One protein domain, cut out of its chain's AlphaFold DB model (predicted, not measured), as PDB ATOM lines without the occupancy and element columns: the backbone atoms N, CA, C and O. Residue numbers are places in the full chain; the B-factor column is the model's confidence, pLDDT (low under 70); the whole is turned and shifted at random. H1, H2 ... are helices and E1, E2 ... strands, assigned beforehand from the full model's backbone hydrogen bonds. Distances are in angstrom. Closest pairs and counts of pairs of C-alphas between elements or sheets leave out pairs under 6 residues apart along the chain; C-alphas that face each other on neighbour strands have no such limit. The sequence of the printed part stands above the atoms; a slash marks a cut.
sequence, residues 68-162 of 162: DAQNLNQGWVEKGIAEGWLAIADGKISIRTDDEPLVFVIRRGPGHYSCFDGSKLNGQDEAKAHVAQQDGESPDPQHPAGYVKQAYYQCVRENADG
ATOM      1  N   ASP A  68      36.680 -22.156 -17.477       93.75
ATOM      2  CA  ASP A  68      37.733 -21.163 -17.216       93.75
ATOM      3  C   ASP A  68      38.329 -21.272 -15.814       93.75
ATOM      4  O   ASP A  68      39.510 -21.018 -15.627       93.75
ATOM      5  N   ALA A  69      37.550 -21.696 -14.818       95.69
ATOM      6  CA  ALA A  69      38.045 -22.017 -13.481       95.69
ATOM      7  C   ALA A  69      37.983 -23.529 -13.255       95.69
ATOM      8  O   ALA A  69      36.974 -24.167 -13.571       95.69
ATOM      9  N   GLN A  70      39.049 -24.117 -12.712       95.75
ATOM     10  CA  GLN A  70      39.129 -25.552 -12.437       95.75
ATOM     11  C   GLN A  70      39.776 -25.820 -11.077       95.75
ATOM     12  O   GLN A  70      40.734 -25.157 -10.683       95.75
ATOM     13  N   ASN A  71      39.284 -26.854 -10.395       96.62
ATOM     14  CA  ASN A  71      39.951 -27.460  -9.247       96.62
ATOM     15  C   ASN A  71      40.585 -28.774  -9.715       96.62
ATOM     16  O   ASN A  71      39.894 -29.779  -9.888       96.62
ATOM     17  N   LEU A  72      41.891 -28.754  -9.970       96.62
ATOM     18  CA  LEU A  72      42.637 -29.900 -10.483       96.62
ATOM     19  C   LEU A  72      43.130 -30.749  -9.313       96.62
ATOM     20  O   LEU A  72      43.961 -30.305  -8.524       96.62
ATOM     21  N   ASN A  73      42.598 -31.962  -9.173       96.62
ATOM     22  CA  ASN A  73      42.980 -32.874  -8.095       96.62
ATOM     23  C   ASN A  73      44.498 -33.139  -8.102       96.62
ATOM     24  O   ASN A  73      45.073 -33.377  -9.161       96.62
ATOM     25  N   GLN A  74      45.129 -33.131  -6.924       97.06
ATOM     26  CA  GLN A  74      46.577 -33.300  -6.796       97.06
ATOM     27  C   GLN A  74      47.076 -34.618  -7.404       97.06
ATOM     28  O   GLN A  74      48.003 -34.590  -8.204       97.06
ATOM     29  N   GLY A  75      46.428 -35.745  -7.100       96.31
ATOM     30  CA  GLY A  75      46.833 -37.048  -7.635       96.31
ATOM     31  C   GLY A  75      46.648 -37.149  -9.151       96.31
ATOM     32  O   GLY A  75      47.433 -37.801  -9.831       96.31
ATOM     33  N   TRP A  76      45.647 -36.458  -9.707       95.25
ATOM     34  CA  TRP A  76      45.480 -36.358 -11.160       95.25
ATOM     35  C   TRP A  76      46.615 -35.554 -11.813       95.25
ATOM     36  O   TRP A  76      47.148 -35.979 -12.836       95.25
ATOM     37  N   VAL A  77      47.011 -34.432 -11.203       96.94
ATOM     38  CA  VAL A  77      48.141 -33.611 -11.661       96.94
ATOM     39  C   VAL A  77      49.454 -34.393 -11.578       96.94
ATOM     40  O   VAL A  77      50.180 -34.463 -12.563       96.94
ATOM     41  N   GLU A  78      49.733 -35.036 -10.444       96.62
ATOM     42  CA  GLU A  78      50.934 -35.856 -10.233       96.62
ATOM     43  C   GLU A  78      51.020 -37.008 -11.233       96.62
ATOM     44  O   GLU A  78      52.074 -37.227 -11.828       96.62
ATOM     45  N   LYS A  79      49.898 -37.693 -11.484       93.81
ATOM     46  CA  LYS A  79      49.823 -38.730 -12.515       93.81
ATOM     47  C   LYS A  79      50.153 -38.174 -13.898       93.81
ATOM     48  O   LYS A  79      50.864 -38.829 -14.648       93.81
ATOM     49  N   GLY A  80      49.675 -36.976 -14.233       95.25
ATOM     50  CA  GLY A  80      49.985 -36.362 -15.522       95.25
ATOM     51  C   GLY A  80      51.440 -35.957 -15.698       95.25
ATOM     52  O   GLY A  80      51.966 -36.078 -16.801       95.25
ATOM     53  N   ILE A  81      52.097 -35.534 -14.616       96.69
ATOM     54  CA  ILE A  81      53.542 -35.270 -14.610       96.69
ATOM     55  C   ILE A  81      54.312 -36.575 -14.790       96.69
ATOM     56  O   ILE A  81      55.202 -36.647 -15.631       96.69
ATOM     57  N   ALA A  82      53.951 -37.614 -14.031       93.56
ATOM     58  CA  ALA A  82      54.600 -38.920 -14.105       93.56
ATOM     59  C   ALA A  82      54.463 -39.562 -15.497       93.56
ATOM     60  O   ALA A  82      55.406 -40.163 -15.993       93.56
ATOM     61  N   GLU A  83      53.304 -39.393 -16.139       91.75
ATOM     62  CA  GLU A  83      53.024 -39.873 -17.497       91.75
ATOM     63  C   GLU A  83      53.492 -38.893 -18.604       91.75
ATOM     64  O   GLU A  83      53.254 -39.146 -19.784       91.75
ATOM     65  N   GLY A  84      54.123 -37.764 -18.256       94.25
ATOM     66  CA  GLY A  84      54.784 -36.854 -19.205       94.25
ATOM     67  C   GLY A  84      53.884 -35.931 -20.041       94.25
ATOM     68  O   GLY A  84      54.393 -35.201 -20.890       94.25
ATOM     69  N   TRP A  85      52.566 -35.907 -19.824       95.56
ATOM     70  CA  TRP A  85      51.635 -35.047 -20.582       95.56
ATOM     71  C   TRP A  85      51.199 -33.782 -19.833       95.56
ATOM     72  O   TRP A  85      50.435 -32.977 -20.372       95.56
ATOM     73  N   LEU A  86      51.669 -33.590 -18.600       97.56
ATOM     74  CA  LEU A  86      51.423 -32.397 -17.795       97.56
ATOM     75  C   LEU A  86      52.734 -31.886 -17.194       97.56
ATOM     76  O   LEU A  86      53.563 -32.669 -16.743       97.56
ATOM     77  N   ALA A  87      52.899 -30.569 -17.127       97.88
ATOM     78  CA  ALA A  87      54.008 -29.931 -16.423       97.88
ATOM     79  C   ALA A  87      53.511 -28.865 -15.437       97.88
ATOM     80  O   ALA A  87      52.482 -28.226 -15.667       97.88
ATOM     81  N   ILE A  88      54.268 -28.658 -14.353       98.06
ATOM     82  CA  ILE A  88      54.122 -27.502 -13.461       98.06
ATOM     83  C   ILE A  88      55.399 -26.675 -13.534       98.06
ATOM     84  O   ILE A  88      56.470 -27.169 -13.187       98.06
ATOM     85  N   ALA A  89      55.276 -25.418 -13.939       97.31
ATOM     86  CA  ALA A  89      56.373 -24.457 -13.958       97.31
ATOM     87  C   ALA A  89      55.812 -23.041 -13.806       97.31
ATOM     88  O   ALA A  89      54.687 -22.781 -14.221       97.31
ATOM     89  N   ASP A  90      56.565 -22.140 -13.174       96.38
ATOM     90  CA  ASP A  90      56.242 -20.704 -13.095       96.38
ATOM     91  C   ASP A  90      54.817 -20.384 -12.602       96.38
ATOM     92  O   ASP A  90      54.145 -19.473 -13.082       96.38
ATOM     93  N   GLY A  91      54.326 -21.163 -11.631       96.75
ATOM     94  CA  GLY A  91      52.973 -20.998 -11.091       96.75
ATOM     95  C   GLY A  91      51.861 -21.390 -12.072       96.75
ATOM     96  O   GLY A  91      50.715 -20.977 -11.888       96.75
ATOM     97  N   LYS A  92      52.176 -22.184 -13.098       98.00
ATOM     98  CA  LYS A  92      51.250 -22.654 -14.126       98.00
ATOM     99  C   LYS A  92      51.237 -24.177 -14.220       98.00
ATOM    100  O   LYS A  92      52.231 -24.837 -13.924       98.00
ATOM    101  N   ILE A  93      50.097 -24.717 -14.635       97.94
ATOM    102  CA  ILE A  93      49.915 -26.106 -15.060       97.94
ATOM    103  C   ILE A  93      49.707 -26.095 -16.571       97.94
ATOM    104  O   ILE A  93      48.751 -25.478 -17.037       97.94
ATOM    105  N   SER A  94      50.558 -26.794 -17.312       97.50
ATOM    106  CA  SER A  94      50.472 -26.905 -18.771       97.50
ATOM    107  C   SER A  94      50.180 -28.345 -19.166       97.50
ATOM    108  O   SER A  94      50.870 -29.258 -18.717       97.50
ATOM    109  N   ILE A  95      49.161 -28.553 -19.997       96.75
ATOM    110  CA  ILE A  95      48.775 -29.862 -20.537       96.75
ATOM    111  C   ILE A  95      49.230 -29.933 -21.996       96.75
ATOM    112  O   ILE A  95      48.869 -29.064 -22.788       96.75
ATOM    113  N   ARG A  96      49.987 -30.977 -22.352       96.75
ATOM    114  CA  ARG A  96      50.409 -31.260 -23.732       96.75
ATOM    115  C   ARG A  96      49.195 -31.667 -24.568       96.75
ATOM    116  O   ARG A  96      48.618 -32.732 -24.350       96.75
ATOM    117  N   THR A  97      48.809 -30.822 -25.511       96.19
ATOM    118  CA  THR A  97      47.748 -31.056 -26.503       96.19
ATOM    119  C   THR A  97      48.364 -31.215 -27.897       96.19
ATOM    120  O   THR A  97      49.581 -31.128 -28.024       96.19
ATOM    121  N   ASP A  98      47.546 -31.506 -28.914       94.38
ATOM    122  CA  ASP A  98      48.016 -31.689 -30.305       94.38
ATOM    123  C   ASP A  98      48.606 -30.390 -30.887       94.38
ATOM    124  O   ASP A  98      49.647 -30.398 -31.536       94.38
ATOM    125  N   ASP A  99      47.969 -29.259 -30.564       91.56
ATOM    126  CA  ASP A  99      48.398 -27.919 -30.967       91.56
ATOM    127  C   ASP A  99      49.131 -27.195 -29.813       91.56
ATOM    128  O   ASP A  99      50.118 -27.672 -29.251       91.56
ATOM    129  N   GLU A 100      48.632 -26.025 -29.411       92.94
ATOM    130  CA  GLU A 100      49.183 -25.227 -28.322       92.94
ATOM    131  C   GLU A 100      48.791 -25.787 -26.951       92.94
ATOM    132  O   GLU A 100      47.598 -26.009 -26.719       92.94
ATOM    133  N   PRO A 101      49.747 -25.952 -26.013       95.31
ATOM    134  CA  PRO A 101      49.464 -26.471 -24.684       95.31
ATOM    135  C   PRO A 101      48.316 -25.737 -23.992       95.31
ATOM    136  O   PRO A 101      48.264 -24.508 -23.954       95.31
ATOM    137  N   LEU A 102      47.430 -26.491 -23.347       95.31
ATOM    138  CA  LEU A 102      46.403 -25.897 -22.503       95.31
ATOM    139  C   LEU A 102      47.020 -25.476 -21.166       95.31
ATOM    140  O   LEU A 102      47.420 -26.327 -20.368       95.31
ATOM    141  N   VAL A 103      47.052 -24.170 -20.907       96.88
ATOM    142  CA  VAL A 103      47.702 -23.593 -19.724       96.88
ATOM    143  C   VAL A 103      46.686 -23.103 -18.690       96.88
ATOM    144  O   VAL A 103      45.669 -22.485 -19.006       96.88
ATOM    145  N   PHE A 104      46.991 -23.354 -17.420       97.06
ATOM    146  CA  PHE A 104      46.255 -22.865 -16.262       97.06
ATOM    147  C   PHE A 104      47.178 -22.141 -15.292       97.06
ATOM    148  O   PHE A 104      48.169 -22.700 -14.831       97.06
ATOM    149  N   VAL A 105      46.797 -20.940 -14.874       97.75
ATOM    150  CA  VAL A 105      47.450 -20.209 -13.788       97.75
ATOM    151  C   VAL A 105      46.974 -20.756 -12.445       97.75
ATOM    152  O   VAL A 105      45.772 -20.796 -12.163       97.75
ATOM    153  N   ILE A 106      47.911 -21.155 -11.587       97.62
ATOM    154  CA  ILE A 106      47.638 -21.642 -10.235       97.62
ATOM    155  C   ILE A 106      47.352 -20.439  -9.333       97.62
ATOM    156  O   ILE A 106      48.218 -19.608  -9.075       97.62
ATOM    157  N   ARG A 107      46.129 -20.355  -8.813       96.25
ATOM    158  CA  ARG A 107      45.736 -19.352  -7.809       96.25
ATOM    159  C   ARG A 107      46.040 -19.826  -6.395       96.25
ATOM    160  O   ARG A 107      46.432 -19.029  -5.550       96.25
ATOM    161  N   ARG A 108      45.864 -21.125  -6.141       95.56
ATOM    162  CA  ARG A 108      46.108 -21.742  -4.833       95.56
ATOM    163  C   ARG A 108      46.477 -23.214  -5.003       95.56
ATOM    164  O   ARG A 108      45.747 -23.955  -5.650       95.56
ATOM    165  N   GLY A 109      47.600 -23.645  -4.431       96.62
ATOM    166  CA  GLY A 109      48.026 -25.052  -4.476       96.62
ATOM    167  C   GLY A 109      47.429 -25.910  -3.350       96.62
ATOM    168  O   GLY A 109      46.832 -25.366  -2.418       96.62
ATOM    169  N   PRO A 110      47.636 -27.236  -3.365       96.62
ATOM    170  CA  PRO A 110      47.308 -28.104  -2.240       96.62
ATOM    171  C   PRO A 110      47.998 -27.653  -0.940       96.62
ATOM    172  O   PRO A 110      49.097 -27.081  -0.961       96.62
ATOM    173  N   GLY A 111      47.345 -27.889   0.198       96.00
ATOM    174  CA  GLY A 111      47.868 -27.509   1.512       96.00
ATOM    175  C   GLY A 111      46.795 -27.317   2.579       96.00
ATOM    176  O   GLY A 111      45.617 -27.590   2.347       96.00
ATOM    177  N   HIS A 112      47.221 -26.849   3.752       97.00
ATOM    178  CA  HIS A 112      46.318 -26.406   4.813       97.00
ATOM    179  C   HIS A 112      46.172 -24.890   4.735       97.00
ATOM    180  O   HIS A 112      47.152 -24.195   4.473       97.00
ATOM    181  N   TYR A 113      44.958 -24.390   4.940       96.88
ATOM    182  CA  TYR A 113      44.662 -22.963   4.895       96.88
ATOM    183  C   TYR A 113      43.833 -22.552   6.102       96.88
ATOM    184  O   TYR A 113      42.892 -23.258   6.463       96.88
ATOM    185  N   SER A 114      44.173 -21.419   6.707       96.00
ATOM    186  CA  SER A 114      43.404 -20.821   7.801       96.00
ATOM    187  C   SER A 114      42.067 -20.300   7.278       96.00
ATOM    188  O   SER A 114      42.017 -19.625   6.249       96.00
ATOM    189  N   CYS A 115      40.980 -20.587   7.990       96.00
ATOM    190  CA  CYS A 115      39.666 -20.025   7.677       96.00
ATOM    191  C   CYS A 115      39.544 -18.559   8.127       96.00
ATOM    192  O   CYS A 115      38.697 -17.845   7.605       96.00
ATOM    193  N   PHE A 116      40.390 -18.103   9.057       94.75
ATOM    194  CA  PHE A 116      40.336 -16.751   9.624       94.75
ATOM    195  C   PHE A 116      40.938 -15.689   8.704       94.75
ATOM    196  O   PHE A 116      40.367 -14.615   8.537       94.75
ATOM    197  N   ASP A 117      42.079 -15.995   8.090       93.00
ATOM    198  CA  ASP A 117      42.865 -15.036   7.301       93.00
ATOM    199  C   ASP A 117      43.210 -15.545   5.888       93.00
ATOM    200  O   ASP A 117      43.769 -14.809   5.075       93.00
ATOM    201  N   GLY A 118      42.871 -16.798   5.565       92.62
ATOM    202  CA  GLY A 118      43.152 -17.408   4.265       92.62
ATOM    203  C   GLY A 118      44.621 -17.773   4.020       92.62
ATOM    204  O   GLY A 118      44.947 -18.192   2.903       92.62
ATOM    205  N   SER A 119      45.501 -17.622   5.016       94.44
ATOM    206  CA  SER A 119      46.932 -17.923   4.910       94.44
ATOM    207  C   SER A 119      47.195 -19.417   4.709       94.44
ATOM    208  O   SER A 119      46.419 -20.272   5.144       94.44
ATOM    209  N   LYS A 120      48.293 -19.742   4.010       95.88
ATOM    210  CA  LYS A 120      48.748 -21.123   3.806       95.88
ATOM    211  C   LYS A 120      49.603 -21.562   4.994       95.88
ATOM    212  O   LYS A 120      50.545 -20.866   5.351       95.88
ATOM    213  N   LEU A 121      49.306 -22.739   5.532       95.81
ATOM    214  CA  LEU A 121      49.937 -23.327   6.716       95.81
ATOM    215  C   LEU A 121      50.694 -24.604   6.308       95.81
ATOM    216  O   LEU A 121      50.209 -25.382   5.471       95.81
ATOM    217  N   ASN A 122      51.872 -24.855   6.887       92.81
ATOM    218  CA  ASN A 122      52.757 -25.968   6.514       92.81
ATOM    219  C   ASN A 122      52.385 -27.268   7.230       92.81
ATOM    220  O   ASN A 122      53.199 -27.917   7.883       92.81
ATOM    221  N   GLY A 123      51.134 -27.685   7.066       91.81
ATOM    222  CA  GLY A 123      50.645 -28.943   7.613       91.81
ATOM    223  C   GLY A 123      49.666 -28.761   8.760       91.81
ATOM    224  O   GLY A 123      49.254 -27.658   9.111       91.81
ATOM    225  N   GLN A 124      49.251 -29.896   9.310       92.94
ATOM    226  CA  GLN A 124      48.163 -29.939  10.274       92.94
ATOM    227  C   GLN A 124      48.560 -29.364  11.641       92.94
ATOM    228  O   GLN A 124      47.733 -28.728  12.289       92.94
ATOM    229  N   ASP A 125      49.797 -29.586  12.085       94.94
ATOM    230  CA  ASP A 125      50.235 -29.154  13.415       94.94
ATOM    231  C   ASP A 125      50.377 -27.634  13.495       94.94
ATOM    232  O   ASP A 125      49.856 -27.021  14.427       94.94
ATOM    233  N   GLU A 126      50.969 -27.012  12.470       94.44
ATOM    234  CA  GLU A 126      50.984 -25.551  12.339       94.44
ATOM    235  C   GLU A 126      49.561 -25.001  12.224       94.44
ATOM    236  O   GLU A 126      49.236 -24.015  12.877       94.44
ATOM    237  N   ALA A 127      48.677 -25.674  11.479       93.62
ATOM    238  CA  ALA A 127      47.293 -25.233  11.355       93.62
ATOM    239  C   ALA A 127      46.547 -25.214  12.695       93.62
ATOM    240  O   ALA A 127      45.858 -24.244  13.009       93.62
ATOM    241  N   LYS A 128      46.725 -26.250  13.522       94.12
ATOM    242  CA  LYS A 128      46.159 -26.296  14.876       94.12
ATOM    243  C   LYS A 128      46.745 -25.208  15.773       94.12
ATOM    244  O   LYS A 128      45.994 -24.567  16.503       94.12
ATOM    245  N   ALA A 129      48.060 -25.002  15.722       94.69
ATOM    246  CA  ALA A 129      48.731 -23.976  16.514       94.69
ATOM    247  C   ALA A 129      48.282 -22.561  16.116       94.69
ATOM    248  O   ALA A 129      48.055 -21.734  16.996       94.69
ATOM    249  N   HIS A 130      48.104 -22.304  14.816       93.38
ATOM    250  CA  HIS A 130      47.616 -21.028  14.287       93.38
ATOM    251  C   HIS A 130      46.191 -20.734  14.747       93.38
ATOM    252  O   HIS A 130      45.920 -19.640  15.231       93.38
ATOM    253  N   VAL A 131      45.292 -21.723  14.661       93.00
ATOM    254  CA  VAL A 131      43.897 -21.580  15.112       93.00
ATOM    255  C   VAL A 131      43.803 -21.388  16.625       93.00
ATOM    256  O   VAL A 131      42.989 -20.594  17.075       93.00
ATOM    257  N   ALA A 132      44.658 -22.044  17.415       93.69
ATOM    258  CA  ALA A 132      44.684 -21.868  18.869       93.69
ATOM    259  C   ALA A 132      45.082 -20.445  19.317       93.69
ATOM    260  O   ALA A 132      44.881 -20.100  20.478       93.69
ATOM    261  N   GLN A 133      45.662 -19.640  18.418       93.81
ATOM    262  CA  GLN A 133      45.996 -18.231  18.654       93.81
ATOM    263  C   GLN A 133      44.886 -17.269  18.204       93.81
ATOM    264  O   GLN A 133      45.010 -16.069  18.436       93.81
ATOM    265  N   GLN A 134      43.839 -17.766  17.539       92.62
ATOM    266  CA  GLN A 134      42.712 -16.949  17.101       92.62
ATOM    267  C   GLN A 134      41.642 -16.909  18.189       92.62
ATOM    268  O   GLN A 134      41.309 -17.928  18.792       92.62
ATOM    269  N   ASP A 135      41.070 -15.729  18.399       89.50
ATOM    270  CA  ASP A 135      39.926 -15.569  19.284       89.50
ATOM    271  C   ASP A 135      38.627 -15.861  18.521       89.50
ATOM    272  O   ASP A 135      38.322 -15.225  17.509       89.50
ATOM    273  N   GLY A 136      37.828 -16.790  19.045       89.00
ATOM    274  CA  GLY A 136      36.489 -17.096  18.542       89.00
ATOM    275  C   GLY A 136      36.376 -18.403  17.758       89.00
ATOM    276  O   GLY A 136      37.318 -19.181  17.621       89.00
ATOM    277  N   GLU A 137      35.161 -18.673  17.287       91.75
ATOM    278  CA  GLU A 137      34.859 -19.845  16.465       91.75
ATOM    279  C   GLU A 137      35.310 -19.631  15.016       91.75
ATOM    280  O   GLU A 137      35.479 -18.498  14.559       91.75
ATOM    281  N   SER A 138      35.485 -20.730  14.276       94.12
ATOM    282  CA  SER A 138      35.795 -20.656  12.848       94.12
ATOM    283  C   SER A 138      34.760 -19.797  12.110       94.12
ATOM    284  O   SER A 138      33.560 -20.044  12.256       94.12
ATOM    285  N   PRO A 139      35.186 -18.845  11.260       94.56
ATOM    286  CA  PRO A 139      34.261 -18.063  10.443       94.56
ATOM    287  C   PRO A 139      33.617 -18.892   9.322       94.56
ATOM    288  O   PRO A 139      32.683 -18.420   8.677       94.56
ATOM    289  N   ASP A 140      34.109 -20.112   9.075       93.38
ATOM    290  CA  ASP A 140      33.546 -21.048   8.108       93.38
ATOM    291  C   ASP A 140      32.843 -22.214   8.831       93.38
ATOM    292  O   ASP A 140      33.516 -23.107   9.363       93.38
ATOM    293  N   PRO A 141      31.494 -22.265   8.815       93.12
ATOM    294  CA  PRO A 141      30.722 -23.329   9.453       93.12
ATOM    295  C   PRO A 141      30.999 -24.730   8.894       93.12
ATOM    296  O   PRO A 141      30.748 -25.722   9.578       93.12
ATOM    297  N   GLN A 142      31.498 -24.841   7.657       95.62
ATOM    298  CA  GLN A 142      31.860 -26.129   7.058       95.62
ATOM    299  C   GLN A 142      33.208 -26.645   7.577       95.62
ATOM    300  O   GLN A 142      33.496 -27.839   7.481       95.62
ATOM    301  N   HIS A 143      34.009 -25.761   8.174       94.38
ATOM    302  CA  HIS A 143      35.338 -26.048   8.697       94.38
ATOM    303  C   HIS A 143      35.451 -25.580  10.157       94.38
ATOM    304  O   HIS A 143      36.217 -24.662  10.457       94.38
ATOM    305  N   PRO A 144      34.737 -26.223  11.105       94.38
ATOM    306  CA  PRO A 144      34.709 -25.804  12.512       94.38
ATOM    307  C   PRO A 144      36.078 -25.882  13.202       94.38
ATOM    308  O   PRO A 144      36.292 -25.244  14.226       94.38
ATOM    309  N   ALA A 145      37.030 -26.626  12.630       93.25
ATOM    310  CA  ALA A 145      38.407 -26.696  13.112       93.25
ATOM    311  C   ALA A 145      39.227 -25.415  12.852       93.25
ATOM    312  O   ALA A 145      40.387 -25.371  13.250       93.25
ATOM    313  N   GLY A 146      38.675 -24.412  12.156       95.50
ATOM    314  CA  GLY A 146      39.351 -23.139  11.870       95.50
ATOM    315  C   GLY A 146      40.364 -23.193  10.722       95.50
ATOM    316  O   GLY A 146      40.990 -22.182  10.406       95.50
ATOM    317  N   TYR A 147      40.527 -24.355  10.085       96.00
ATOM    318  CA  TYR A 147      41.360 -24.543   8.902       96.00
ATOM    319  C   TYR A 147      40.749 -25.574   7.946       96.00
ATOM    320  O   TYR A 147      40.006 -26.471   8.353       96.00
ATOM    321  N   VAL A 148      41.125 -25.485   6.670       95.88
ATOM    322  CA  VAL A 148      40.725 -26.412   5.604       95.88
ATOM    323  C   VAL A 148      41.945 -27.085   4.985       95.88
ATOM    324  O   VAL A 148      42.972 -26.450   4.741       95.88
ATOM    325  N   LYS A 149      41.833 -28.386   4.699       95.94
ATOM    326  CA  LYS A 149      42.802 -29.118   3.876       95.94
ATOM    327  C   LYS A 149      42.320 -29.145   2.429       95.94
ATOM    328  O   LYS A 149      41.283 -29.729   2.124       95.94
ATOM    329  N   GLN A 150      43.109 -28.577   1.529       95.81
ATOM    330  CA  GLN A 150      42.862 -28.579   0.092       95.81
ATOM    331  C   GLN A 150      43.746 -29.634  -0.591       95.81
ATOM    332  O   GLN A 150      44.969 -29.575  -0.488       95.81
ATOM    333  N   ALA A 151      43.134 -30.583  -1.306       96.31
ATOM    334  CA  ALA A 151      43.819 -31.660  -2.044       96.31
ATOM    335  C   ALA A 151      43.805 -31.443  -3.573       96.31
ATOM    336  O   ALA A 151      43.788 -32.389  -4.363       96.31
ATOM    337  N   TYR A 152      43.732 -30.185  -4.001       97.44
ATOM    338  CA  TYR A 152      43.654 -29.792  -5.404       97.44
ATOM    339  C   TYR A 152      44.364 -28.457  -5.639       97.44
ATOM    340  O   TYR A 152      44.548 -27.664  -4.716       97.44
ATOM    341  N   TYR A 153      44.734 -28.204  -6.887       97.69
ATOM    342  CA  TYR A 153      45.155 -26.903  -7.381       97.69
ATOM    343  C   TYR A 153      43.919 -26.127  -7.829       97.69
ATOM    344  O   TYR A 153      43.158 -26.598  -8.671       97.69
ATOM    345  N   GLN A 154      43.700 -24.954  -7.249       97.12
ATOM    346  CA  GLN A 154      42.708 -24.004  -7.728       97.12
ATOM    347  C   GLN A 154      43.340 -23.184  -8.847       97.12
ATOM    348  O   GLN A 154      44.351 -22.507  -8.640       97.12
ATOM    349  N   CYS A 155      42.736 -23.250 -10.022       97.12
ATOM    350  CA  CYS A 155      43.335 -22.806 -11.263       97.12
ATOM    351  C   CYS A 155      42.360 -21.969 -12.086       97.12
ATOM    352  O   CYS A 155      41.148 -22.183 -12.040       97.12
ATOM    353  N   VAL A 156      42.911 -21.048 -12.875       96.88
ATOM    354  CA  VAL A 156      42.179 -20.312 -13.911       96.88
ATOM    355  C   VAL A 156      42.897 -20.526 -15.236       96.88
ATOM    356  O   VAL A 156      44.120 -20.420 -15.283       96.88
ATOM    357  N   ARG A 157      42.157 -20.864 -16.287       95.38
ATOM    358  CA  ARG A 157      42.677 -21.040 -17.639       95.38
ATOM    359  C   ARG A 157      43.335 -19.740 -18.090       95.38
ATOM    360  O   ARG A 157      42.780 -18.660 -17.904       95.38
ATOM    361  N   GLU A 158      44.533 -19.851 -18.645       94.06
ATOM    362  CA  GLU A 158      45.153 -18.734 -19.344       94.06
ATOM    363  C   GLU A 158      44.420 -18.578 -20.680       94.06
ATOM    364  O   GLU A 158      44.355 -19.520 -21.473       94.06
ATOM    365  N   ASN A 159      43.761 -17.435 -20.878       78.38
ATOM    366  CA  ASN A 159      43.099 -17.146 -22.146       78.38
ATOM    367  C   ASN A 159      44.166 -17.059 -23.244       78.38
ATOM    368  O   ASN A 159      45.230 -16.494 -23.009       78.38
ATOM    369  N   ALA A 160      43.859 -17.577 -24.433       57.88
ATOM    370  CA  ALA A 160      44.749 -17.504 -25.596       57.88
ATOM    371  C   ALA A 160      44.883 -16.077 -26.177       57.88
ATOM    372  O   ALA A 160      45.634 -15.868 -27.121       57.88
ATOM    373  N   ASP A 161      44.173 -15.094 -25.611       44.25
ATOM    374  CA  ASP A 161      44.209 -13.696 -26.035       44.25
ATOM    375  C   ASP A 161      45.318 -12.936 -25.285       44.25
ATOM    376  O   ASP A 161      45.068 -12.257 -24.281       44.25
ATOM    377  N   GLY A 162      46.551 -13.093 -25.768       40.50
ATOM    378  CA  GLY A 162      47.692 -12.217 -25.496       40.50
ATOM    379  C   GLY A 162      48.151 -11.536 -26.775       40.50
ATOM    380  O   GLY A 162      48.413 -12.271 -27.749       40.50
TER     381      GLY A 162
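What this domain is: This is residues 68 to 162 of the 162 residues of an uncharacterized protein of marine sediment metagenome (UniProt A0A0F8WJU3). The model is a long body of two lobes: a larger one, the strongly twisted sheet E1 E7 E4 E3 E2 with H1 packed on it, and a smaller one, the strand pair E5 and E6 with H2 packed on it. Two stretches join the lobes, E4 running on into E5 and E6 into E7. The 95 printed residues hold two named helices and seven named strands, in the order E1 H1 E2 E3 E4 E5 H2 E6 E7; both sheets are antiparallel, the class mixed. The whole is loose, radius of gyration of the C-alphas 16.3 A, and spans 52 by 29 by 22 A.

Where its parts are: Find C-alpha 69 at (38.045, -22.017, -13.481), where E1, residues 69 to 73, begins. E7, 152 to 157, runs 15.1 A to C-alpha 157 at (42.677, -21.040, -17.639). E4, 102 to 108, measures 18.2 A; E3 is 92 to 95, E2 86 to 89, H1 74 to 82. Look then to E5, 111 to 114, E6, 147 to 150, and H2, 124 to 131.

How they stand to each other: In the large sheet, the neighbours E1 and E7 have N 70 and O 155 within hydrogen-bond range at 2.9 A, and the neighbours E7 and E4 have N 105 and O 156 within hydrogen-bond range at 2.8 A. E2, E3 and E4 form a meander, each strand the antiparallel neighbour of the one before, with N 93 to O 104 at 2.8 A and N 87 to O 94 at 2.9 A. H1 is on this sheet, height 7.7 A, only just over E2 with 3 C-alphas; C-alphas 80 and 86, their closest, are 4.8 A apart. E5 and E6 have N 113 and O 148 2.9 A apart; the closest C-alphas of E5 and H2, 112 and 127, are 6.7 A apart. In H1 and H2 every O i to N i+4 pair is within hydrogen-bond range.

The domain as a whole: The farthest C-alphas, Asp 98 and Asp 135, are 52.8 A apart. The printed part has no cut; the link from H2 to E6, 15 residues, is long. Residues 160 to 162, at the chain's end, have pLDDT under 70.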